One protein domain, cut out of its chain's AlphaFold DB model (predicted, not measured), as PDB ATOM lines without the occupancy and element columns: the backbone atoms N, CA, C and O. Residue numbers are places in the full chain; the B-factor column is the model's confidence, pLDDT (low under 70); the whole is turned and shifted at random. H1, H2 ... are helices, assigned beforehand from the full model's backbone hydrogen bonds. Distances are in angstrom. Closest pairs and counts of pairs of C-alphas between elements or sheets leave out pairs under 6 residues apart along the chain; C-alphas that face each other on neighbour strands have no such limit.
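AT A GLANCE: This is residues 5 to 73 of the 601 residues of an uncharacterized protein of Poseidonibacter sp. SJOD-M-33 (UniProt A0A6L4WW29). A long helix, H4, makes most of the longest axis of a small helical body, and the three shorter helices gather round it. H1 and H2, joined by a tight turn, cross H4 on one side, while H3 packs on another side of it and folds back into it through a long loop as a wide hairpin. The printed part has 69 residues with four named helices, in the order H1, H2, H3, H4, and no named strand; the class is all helix. It is compact, with a radius of gyration of the C-alphas of 11.1 A, and spans 29 by 23 by 21 A.

IN THESE COORDINATES: H4, residues 55 to 71, is the longest helix at 24.3 A, from C-alpha 55 at (121.864, 151.216, 131.165) to C-alpha 71 at (101.979, 142.852, 142.326). H2, residues 15 to 25, measures 15.1 A. H3 takes residues 33 to 41, and H1 residues 5 to 12, beginning at C-alpha 5 at (102.715, 157.212, 144.933).

HOW THE PARTS SIT: H4 is the hub, touching the three other helices. H3 and H4 form a helical hairpin; they touch, their closest C-alphas being those of Lys 37 and Ala 69, 4.7 A apart. They run opposite ways at a steep tilt of 35.0 degrees, only just past shallow. H4 touches H1 with residues 64 to 71 alone, about perpendicular at 86 degrees, the closest C-alphas being those of Thr 11 and Leu 68, at 6.0 A. With residues 61 to 65 alone it touches H2, about perpendicular at 84 degrees, the closest C-alphas being those of Leu 21 and Val 61, at 6.5 A. H1 and H2 touch, opposite ways at a steep tilt of 49 degrees, with the C-alphas of Val 8 and Ser 18 closest at 5.9 A. H3 is apart from H1 and H2. The helix packing is mostly crossed: no touching pair stands at a shallow tilt. In H1, H3 and H4 every O i to N i+4 pair is within hydrogen-bond range; in H2, 5 of 7 are.

THE WHOLE: The two C-alphas farthest apart, those of Asn 52 and Asp 73, are 31.0 A apart. The printed part has no cut. The link from H3 to H4, residues 42 to 54, is long. Mean pLDDT of the printed part is 86.8, and residue 73 alone is under 70.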
ATOM      1  N   THR A   5     101.812 157.160 143.776       86.69
ATOM      2  CA  THR A   5     102.715 157.212 144.933       86.69
ATOM      3  C   THR A   5     102.328 156.166 145.962       86.69
ATOM      4  O   THR A   5     103.193 155.443 146.455       86.69
ATOM      5  N   TYR A   6     101.031 156.046 146.245       85.69
ATOM      6  CA  TYR A   6     100.506 155.012 147.128       85.69
ATOM      7  C   TYR A   6     100.904 153.609 146.647       85.69
ATOM      8  O   TYR A   6     101.545 152.869 147.393       85.69
ATOM      9  N   TYR A   7     100.601 153.263 145.391       86.56
ATOM     10  CA  TYR A   7     100.852 151.915 144.869       86.56
ATOM     11  C   TYR A   7     102.337 151.585 144.745       86.56
ATOM     12  O   TYR A   7     102.756 150.499 145.129       86.56
ATOM     13  N   VAL A   8     103.157 152.526 144.278       89.19
ATOM     14  CA  VAL A   8     104.608 152.325 144.188       89.19
ATOM     15  C   VAL A   8     105.214 152.073 145.569       89.19
ATOM     16  O   VAL A   8     106.035 151.168 145.718       89.19
ATOM     17  N   ASN A   9     104.808 152.837 146.584       87.06
ATOM     18  CA  ASN A   9     105.341 152.677 147.937       87.06
ATOM     19  C   ASN A   9     104.868 151.376 148.596       87.06
ATOM     20  O   ASN A   9     105.672 150.702 149.235       87.06
ATOM     21  N   GLN A  10     103.596 151.012 148.417       83.75
ATOM     22  CA  GLN A  10     103.036 149.773 148.960       83.75
ATOM     23  C   GLN A  10     103.660 148.529 148.323       83.75
ATOM     24  O   GLN A  10     103.968 147.561 149.008       83.75
ATOM     25  N   THR A  11     103.867 148.552 147.007       85.06
ATOM     26  CA  THR A  11     104.321 147.374 146.271       85.06
ATOM     27  C   THR A  11     105.830 147.150 146.349       85.06
ATOM     28  O   THR A  11     106.266 146.007 146.444       85.06
ATOM     29  N   ILE A  12     106.636 148.212 146.286       88.31
ATOM     30  CA  ILE A  12     108.103 148.080 146.254       88.31
ATOM     31  C   ILE A  12     108.696 148.055 147.664       88.31
ATOM     32  O   ILE A  12     109.711 147.401 147.885       88.31
ATOM     33  N   GLY A  13     108.081 148.736 148.636       78.56
ATOM     34  CA  GLY A  13     108.495 148.735 150.046       78.56
ATOM     35  C   GLY A  13     109.827 149.446 150.350       78.56
ATOM     36  O   GLY A  13     110.000 149.985 151.443       78.56
ATOM     37  N   ASN A  14     110.760 149.510 149.396       91.75
ATOM     38  CA  ASN A  14     112.036 150.212 149.504       91.75
ATOM     39  C   ASN A  14     111.924 151.659 148.993       91.75
ATOM     40  O   ASN A  14     111.720 151.900 147.806       91.75
ATOM     41  N   LYS A  15     112.133 152.638 149.886       88.56
ATOM     42  CA  LYS A  15     111.993 154.073 149.577       88.56
ATOM     43  C   LYS A  15     112.917 154.575 148.465       88.56
ATOM     44  O   LYS A  15     112.491 155.420 147.679       88.56
ATOM     45  N   GLU A  16     114.157 154.096 148.402       89.88
ATOM     46  CA  GLU A  16     115.108 154.537 147.370       89.88
ATOM     47  C   GLU A  16     114.733 153.968 145.997       89.88
ATOM     48  O   GLU A  16     114.822 154.662 144.988       89.88
ATOM     49  N   GLU A  17     114.217 152.740 145.951       91.50
ATOM     50  CA  GLU A  17     113.724 152.123 144.714       91.50
ATOM     51  C   GLU A  17     112.404 152.752 144.251       91.50
ATOM     52  O   GLU A  17     112.248 153.084 143.075       91.50
ATOM     53  N   SER A  18     111.476 153.016 145.174       91.75
ATOM     54  CA  SER A  18     110.241 153.753 144.887       91.75
ATOM     55  C   SER A  18     110.531 155.132 144.286       91.75
ATOM     56  O   SER A  18     109.860 155.550 143.339       91.75
ATOM     57  N   LYS A  19     111.566 155.826 144.778       93.06
ATOM     58  CA  LYS A  19     111.985 157.137 144.266       93.06
ATOM     59  C   LYS A  19     112.391 157.084 142.790       93.06
ATOM     60  O   LYS A  19     111.997 157.973 142.040       93.06
ATOM     61  N   ILE A  20     113.075 156.022 142.351       91.75
ATOM     62  CA  ILE A  20     113.483 155.836 140.945       91.75
ATOM     63  C   ILE A  20     112.267 155.835 140.003       91.75
ATOM     64  O   ILE A  20     112.302 156.471 138.946       91.75
ATOM     65  N   LEU A  21     111.181 155.146 140.375       92.12
ATOM     66  CA  LEU A  21     109.948 155.132 139.579       92.12
ATOM     67  C   LEU A  21     109.176 156.448 139.682       92.12
ATOM     68  O   LEU A  21     108.701 156.957 138.665       92.12
ATOM     69  N   LEU A  22     109.048 157.015 140.884       92.94
ATOM     70  CA  LEU A  22     108.244 158.218 141.102       92.94
ATOM     71  C   LEU A  22     108.865 159.465 140.473       92.94
ATOM     72  O   LEU A  22     108.135 160.266 139.894       92.94
ATOM     73  N   GLU A  23     110.189 159.620 140.489       90.94
ATOM     74  CA  GLU A  23     110.855 160.729 139.790       90.94
ATOM     75  C   GLU A  23     110.549 160.727 138.290       90.94
ATOM     76  O   GLU A  23     110.399 161.783 137.676       90.94
ATOM     77  N   LYS A  24     110.402 159.538 137.699       89.06
ATOM     78  CA  LYS A  24     110.129 159.386 136.270       89.06
ATOM     79  C   LYS A  24     108.659 159.455 135.924       89.06
ATOM     80  O   LYS A  24     108.329 160.046 134.906       89.06
ATOM     81  N   TYR A  25     107.789 158.853 136.726       93.62
ATOM     82  CA  TYR A  25     106.415 158.582 136.311       93.62
ATOM     83  C   TYR A  25     105.347 159.253 137.181       93.62
ATOM     84  O   TYR A  25     104.176 159.175 136.835       93.62
ATOM     85  N   SER A  26     105.703 159.986 138.246       89.12
ATOM     86  CA  SER A  26     104.723 160.704 139.096       89.12
ATOM     87  C   SER A  26     103.874 161.737 138.353       89.12
ATOM     88  O   SER A  26     102.780 162.075 138.802       89.12
ATOM     89  N   HIS A  27     104.348 162.231 137.209       86.12
ATOM     90  CA  HIS A  27     103.593 163.151 136.363       86.12
ATOM     91  C   HIS A  27     102.552 162.446 135.476       86.12
ATOM     92  O   HIS A  27     101.660 163.111 134.943       86.12
ATOM     93  N   TYR A  28     102.642 161.122 135.315       85.38
ATOM     94  CA  TYR A  28     101.650 160.349 134.581       85.38
ATOM     95  C   TYR A  28     100.370 160.224 135.400       85.38
ATOM     96  O   TYR A  28     100.370 159.959 136.601       85.38
ATOM     97  N   ARG A  29      99.248 160.417 134.715       83.00
ATOM     98  CA  ARG A  29      97.915 160.376 135.303       83.00
ATOM     99  C   ARG A  29      97.214 159.099 134.873       83.00
ATOM    100  O   ARG A  29      96.682 159.015 133.767       83.00
ATOM    101  N   PHE A  30      97.214 158.110 135.761       82.56
ATOM    102  CA  PHE A  30      96.536 156.841 135.529       82.56
ATOM    103  C   PHE A  30      95.070 156.921 135.961       82.56
ATOM    104  O   PHE A  30      94.728 157.424 137.037       82.56
ATOM    105  N   HIS A  31      94.194 156.424 135.095       74.56
ATOM    106  CA  HIS A  31      92.748 156.434 135.316       74.56
ATOM    107  C   HIS A  31      92.222 155.102 135.870       74.56
ATOM    108  O   HIS A  31      91.090 155.078 136.340       74.56
ATOM    109  N   SER A  32      93.036 154.041 135.838       76.56
ATOM    110  CA  SER A  32      92.764 152.712 136.405       76.56
ATOM    111  C   SER A  32      94.063 152.004 136.796       76.56
ATOM    112  O   SER A  32      95.127 152.315 136.241       76.56
ATOM    113  N   LEU A  33      93.988 151.044 137.721       78.56
ATOM    114  CA  LEU A  33      95.100 150.137 138.030       78.56
ATOM    115  C   LEU A  33      95.431 149.231 136.851       78.56
ATOM    116  O   LEU A  33      96.605 148.953 136.626       78.56
ATOM    117  N   TYR A  34      94.438 148.832 136.055       78.81
ATOM    118  CA  TYR A  34      94.665 148.102 134.809       78.81
ATOM    119  C   TYR A  34      95.549 148.883 133.833       78.81
ATOM    120  O   TYR A  34      96.556 148.360 133.360       78.81
ATOM    121  N   GLY A  35      95.205 150.147 133.561       77.88
ATOM    122  CA  GLY A  35      95.987 150.992 132.659       77.88
ATOM    123  C   GLY A  35      97.389 151.260 133.202       77.88
ATOM    124  O   GLY A  35      98.357 151.268 132.447       77.88
ATOM    125  N   MET A  36      97.511 151.410 134.523       87.31
ATOM    126  CA  MET A  36      98.803 151.512 135.198       87.31
ATOM    127  C   MET A  36      99.628 150.229 135.037       87.31
ATOM    128  O   MET A  36     100.796 150.295 134.668       87.31
ATOM    129  N   LYS A  37      99.019 149.058 135.246       88.06
ATOM    130  CA  LYS A  37      99.664 147.753 135.082       88.06
ATOM    131  C   LYS A  37     100.150 147.546 133.653       88.06
ATOM    132  O   LYS A  37     101.325 147.252 133.492       88.06
ATOM    133  N   GLN A  38      99.302 147.753 132.642       83.00
ATOM    134  CA  GLN A  38      99.692 147.622 131.229       83.00
ATOM    135  C   GLN A  38     100.879 148.527 130.890       83.00
ATOM    136  O   GLN A  38     101.888 148.045 130.388       83.00
ATOM    137  N   PHE A  39     100.818 149.805 131.282       90.50
ATOM    138  CA  PHE A  39     101.924 150.741 131.082       90.50
ATOM    139  C   PHE A  39     103.245 150.227 131.674       90.50
ATOM    140  O   PHE A  39     104.277 150.272 131.012       90.50
ATOM    141  N   PHE A  40     103.222 149.713 132.907       91.62
ATOM    142  CA  PHE A  40     104.428 149.195 133.553       91.62
ATOM    143  C   PHE A  40     104.873 147.812 133.039       91.62
ATOM    144  O   PHE A  40     106.051 147.495 133.171       91.62
ATOM    145  N   GLN A  41     103.983 147.015 132.433       88.31
ATOM    146  CA  GLN A  41     104.328 145.748 131.762       88.31
ATOM    147  C   GLN A  41     104.979 145.963 130.394       88.31
ATOM    148  O   GLN A  41     105.827 145.176 129.987       88.31
ATOM    149  N   GLU A  42     104.571 147.011 129.678       86.75
ATOM    150  CA  GLU A  42     105.076 147.337 128.340       86.75
ATOM    151  C   GLU A  42     106.395 148.127 128.370       86.75
ATOM    152  O   GLU A  42     107.015 148.350 127.329       86.75
ATOM    153  N   LEU A  43     106.855 148.548 129.553       89.25
ATOM    154  CA  LEU A  43     108.143 149.213 129.711       89.25
ATOM    155  C   LEU A  43     109.298 148.230 129.483       89.25
ATOM    156  O   LEU A  43     109.624 147.412 130.342       89.25
ATOM    157  N   ASP A  44     109.976 148.380 128.348       85.25
ATOM    158  CA  ASP A  44     111.226 147.692 128.035       85.25
ATOM    159  C   ASP A  44     112.434 148.650 128.039       85.25
ATOM    160  O   ASP A  44     112.306 149.867 128.190       85.25
ATOM    161  N   GLY A  45     113.644 148.103 127.871       76.44
ATOM    162  CA  GLY A  45     114.883 148.892 127.853       76.44
ATOM    163  C   GLY A  45     115.008 149.880 126.680       76.44
ATOM    164  O   GLY A  45     115.877 150.755 126.720       76.44
ATOM    165  N   ASN A  46     114.146 149.766 125.665       79.56
ATOM    166  CA  ASN A  46     114.118 150.605 124.465       79.56
ATOM    167  C   ASN A  46     112.983 151.639 124.489       79.56
ATOM    168  O   ASN A  46     112.840 152.419 123.546       79.56
ATOM    169  N   HIS A  47     112.175 151.668 125.548       83.50
ATOM    170  CA  HIS A  47     111.056 152.584 125.647       83.50
ATOM    171  C   HIS A  47     111.530 154.047 125.604       83.50
ATOM    172  O   HIS A  47     112.492 154.429 126.275       83.50
ATOM    173  N   LYS A  48     110.825 154.908 124.854       83.44
ATOM    174  CA  LYS A  48     111.210 156.319 124.631       83.44
ATOM    175  C   LYS A  48     111.453 157.112 125.919       83.44
ATOM    176  O   LYS A  48     112.348 157.949 125.973       83.44
ATOM    177  N   SER A  49     110.691 156.832 126.981       80.69
ATOM    178  CA  SER A  49     110.878 157.482 128.294       80.69
ATOM    179  C   SER A  49     112.243 157.186 128.936       80.69
ATOM    180  O   SER A  49     112.649 157.867 129.881       80.69
ATOM    181  N   LEU A  50     112.956 156.177 128.432       85.38
ATOM    182  CA  LEU A  50     114.223 155.695 128.955       85.38
ATOM    183  C   LEU A  50     115.434 156.061 128.091       85.38
ATOM    184  O   LEU A  50     116.550 155.898 128.583       85.38
ATOM    185  N   GLU A  51     115.257 156.619 126.888       84.50
ATOM    186  CA  GLU A  51     116.336 156.874 125.910       84.50
ATOM    187  C   GLU A  51     117.549 157.615 126.502       84.50
ATOM    188  O   GLU A  51     118.686 157.228 126.244       84.50
ATOM    189  N   ASN A  52     117.319 158.599 127.379       85.06
ATOM    190  CA  ASN A  52     118.369 159.440 127.974       85.06
ATOM    191  C   ASN A  52     118.957 158.906 129.297       85.06
ATOM    192  O   ASN A  52     119.585 159.659 130.040       85.06
ATOM    193  N   ASN A  53     118.722 157.639 129.641       86.19
ATOM    194  CA  ASN A  53     119.188 157.050 130.900       86.19
ATOM    195  C   ASN A  53     120.383 156.125 130.702       86.19
ATOM    196  O   ASN A  53     120.535 155.500 129.655       86.19
ATOM    197  N   THR A  54     121.206 155.999 131.744       90.06
ATOM    198  CA  THR A  54     122.265 154.986 131.784       90.06
ATOM    199  C   THR A  54     121.654 153.587 131.789       90.06
ATOM    200  O   THR A  54     120.565 153.392 132.333       90.06
ATOM    201  N   ASP A  55     122.363 152.599 131.245       88.44
ATOM    202  CA  ASP A  55     121.864 151.216 131.165       88.44
ATOM    203  C   ASP A  55     121.478 150.660 132.543       88.44
ATOM    204  O   ASP A  55     120.427 150.043 132.692       88.44
ATOM    205  N   LYS A  56     122.243 151.013 133.584       89.19
ATOM    206  CA  LYS A  56     121.936 150.664 134.979       89.19
ATOM    207  C   LYS A  56     120.584 151.220 135.449       89.19
ATOM    208  O   LYS A  56     119.849 150.542 136.164       89.19
ATOM    209  N   ILE A  57     120.246 152.456 135.071       87.88
ATOM    210  CA  ILE A  57     118.952 153.068 135.405       87.88
ATOM    211  C   ILE A  57     117.838 152.427 134.576       87.88
ATOM    212  O   ILE A  57     116.770 152.167 135.123       87.88
ATOM    213  N   LYS A  58     118.072 152.143 133.289       90.75
ATOM    214  CA  LYS A  58     117.094 151.461 132.426       90.75
ATOM    215  C   LYS A  58     116.714 150.097 132.996       90.75
ATOM    216  O   LYS A  58     115.533 149.835 133.199       90.75
ATOM    217  N   GLU A  59     117.709 149.282 133.329       92.00
ATOM    218  CA  GLU A  59     117.526 147.957 133.927       92.00
ATOM    219  C   GLU A  59     116.774 148.033 135.262       92.00
ATOM    220  O   GLU A  59     115.821 147.285 135.485       92.00
ATOM    221  N   SER A  60     117.140 148.995 136.117       91.12
ATOM    222  CA  SER A  60     116.465 149.215 137.402       91.12
ATOM    223  C   SER A  60     114.998 149.614 137.203       91.12
ATOM    224  O   SER A  60     114.116 149.066 137.855       91.12
ATOM    225  N   VAL A  61     114.709 150.530 136.271       92.62
ATOM    226  CA  VAL A  61     113.336 150.970 135.987       92.62
ATOM    227  C   VAL A  61     112.496 149.833 135.423       92.62
ATOM    228  O   VAL A  61     111.378 149.645 135.893       92.62
ATOM    229  N   VAL A  62     113.006 149.063 134.462       92.25
ATOM    230  CA  VAL A  62     112.286 147.915 133.882       92.25
ATOM    231  C   VAL A  62     112.010 146.858 134.953       92.25
ATOM    232  O   VAL A  62     110.884 146.381 135.077       92.25
ATOM    233  N   THR A  63     113.003 146.542 135.788       93.75
ATOM    234  CA  THR A  63     112.857 145.569 136.883       93.75
ATOM    235  C   THR A  63     111.787 146.002 137.883       93.75
ATOM    236  O   THR A  63     110.877 145.232 138.189       93.75
ATOM    237  N   LEU A  64     111.844 147.253 138.351       94.25
ATOM    238  CA  LEU A  64     110.876 147.794 139.305       94.25
ATOM    239  C   LEU A  64     109.481 147.959 138.686       94.25
ATOM    240  O   LEU A  64     108.487 147.738 139.372       94.25
ATOM    241  N   SER A  65     109.391 148.292 137.395       93.31
ATOM    242  CA  SER A  65     108.119 148.376 136.659       93.31
ATOM    243  C   SER A  65     107.448 147.009 136.564       93.31
ATOM    244  O   SER A  65     106.270 146.879 136.890       93.31
ATOM    245  N   ASN A  66     108.210 145.966 136.223       89.88
ATOM    246  CA  ASN A  66     107.710 144.595 136.190       89.88
ATOM    247  C   ASN A  66     107.294 144.103 137.580       89.88
ATOM    248  O   ASN A  66     106.235 143.490 137.723       89.88
ATOM    249  N   ALA A  67     108.087 144.401 138.614       89.00
ATOM    250  CA  ALA A  67     107.743 144.081 139.996       89.00
ATOM    251  C   ALA A  67     106.454 144.789 140.443       89.00
ATOM    252  O   ALA A  67     105.577 144.147 141.023       89.00
ATOM    253  N   LEU A  68     106.304 146.079 140.123       90.94
ATOM    254  CA  LEU A  68     105.083 146.836 140.374       90.94
ATOM    255  C   LEU A  68     103.897 146.186 139.660       90.94
ATOM    256  O   LEU A  68     102.950 145.757 140.308       90.94
ATOM    257  N   ALA A  69     103.978 146.032 138.340       88.50
ATOM    258  CA  ALA A  69     102.914 145.459 137.526       88.50
ATOM    259  C   ALA A  69     102.477 144.057 137.978       88.50
ATOM    260  O   ALA A  69     101.284 143.749 137.971       88.50
ATOM    261  N   THR A  70     103.426 143.209 138.376       84.31
ATOM    262  CA  THR A  70     103.153 141.836 138.823       84.31
ATOM    263  C   THR A  70     102.330 141.819 140.107       84.31
ATOM    264  O   THR A  70     101.427 141.001 140.248       84.31
ATOM    265  N   ASN A  71     102.610 142.756 141.013       81.94
ATOM    266  CA  ASN A  71     101.979 142.852 142.326       81.94
ATOM    267  C   ASN A  71     100.761 143.794 142.359       81.94
ATOM    268  O   ASN A  71     100.072 143.865 143.376       81.94
ATOM    269  N   LEU A  72     100.465 144.502 141.261       83.31
ATOM    270  CA  LEU A  72      99.184 145.180 141.085       83.31
ATOM    271  C   LEU A  72      98.085 144.131 140.905       83.31
ATOM    272  O   LEU A  72      97.948 143.511 139.840       83.31
ATOM    273  N   ASP A  73      97.320 143.956 141.977       67.56
ATOM    274  CA  ASP A  73      96.230 143.000 142.101       67.56
ATOM    275  C   ASP A  73      94.900 143.767 142.125       67.56
ATOM    276  O   ASP A  73      94.663 144.620 142.986       67.56
TER     277      ASP A  73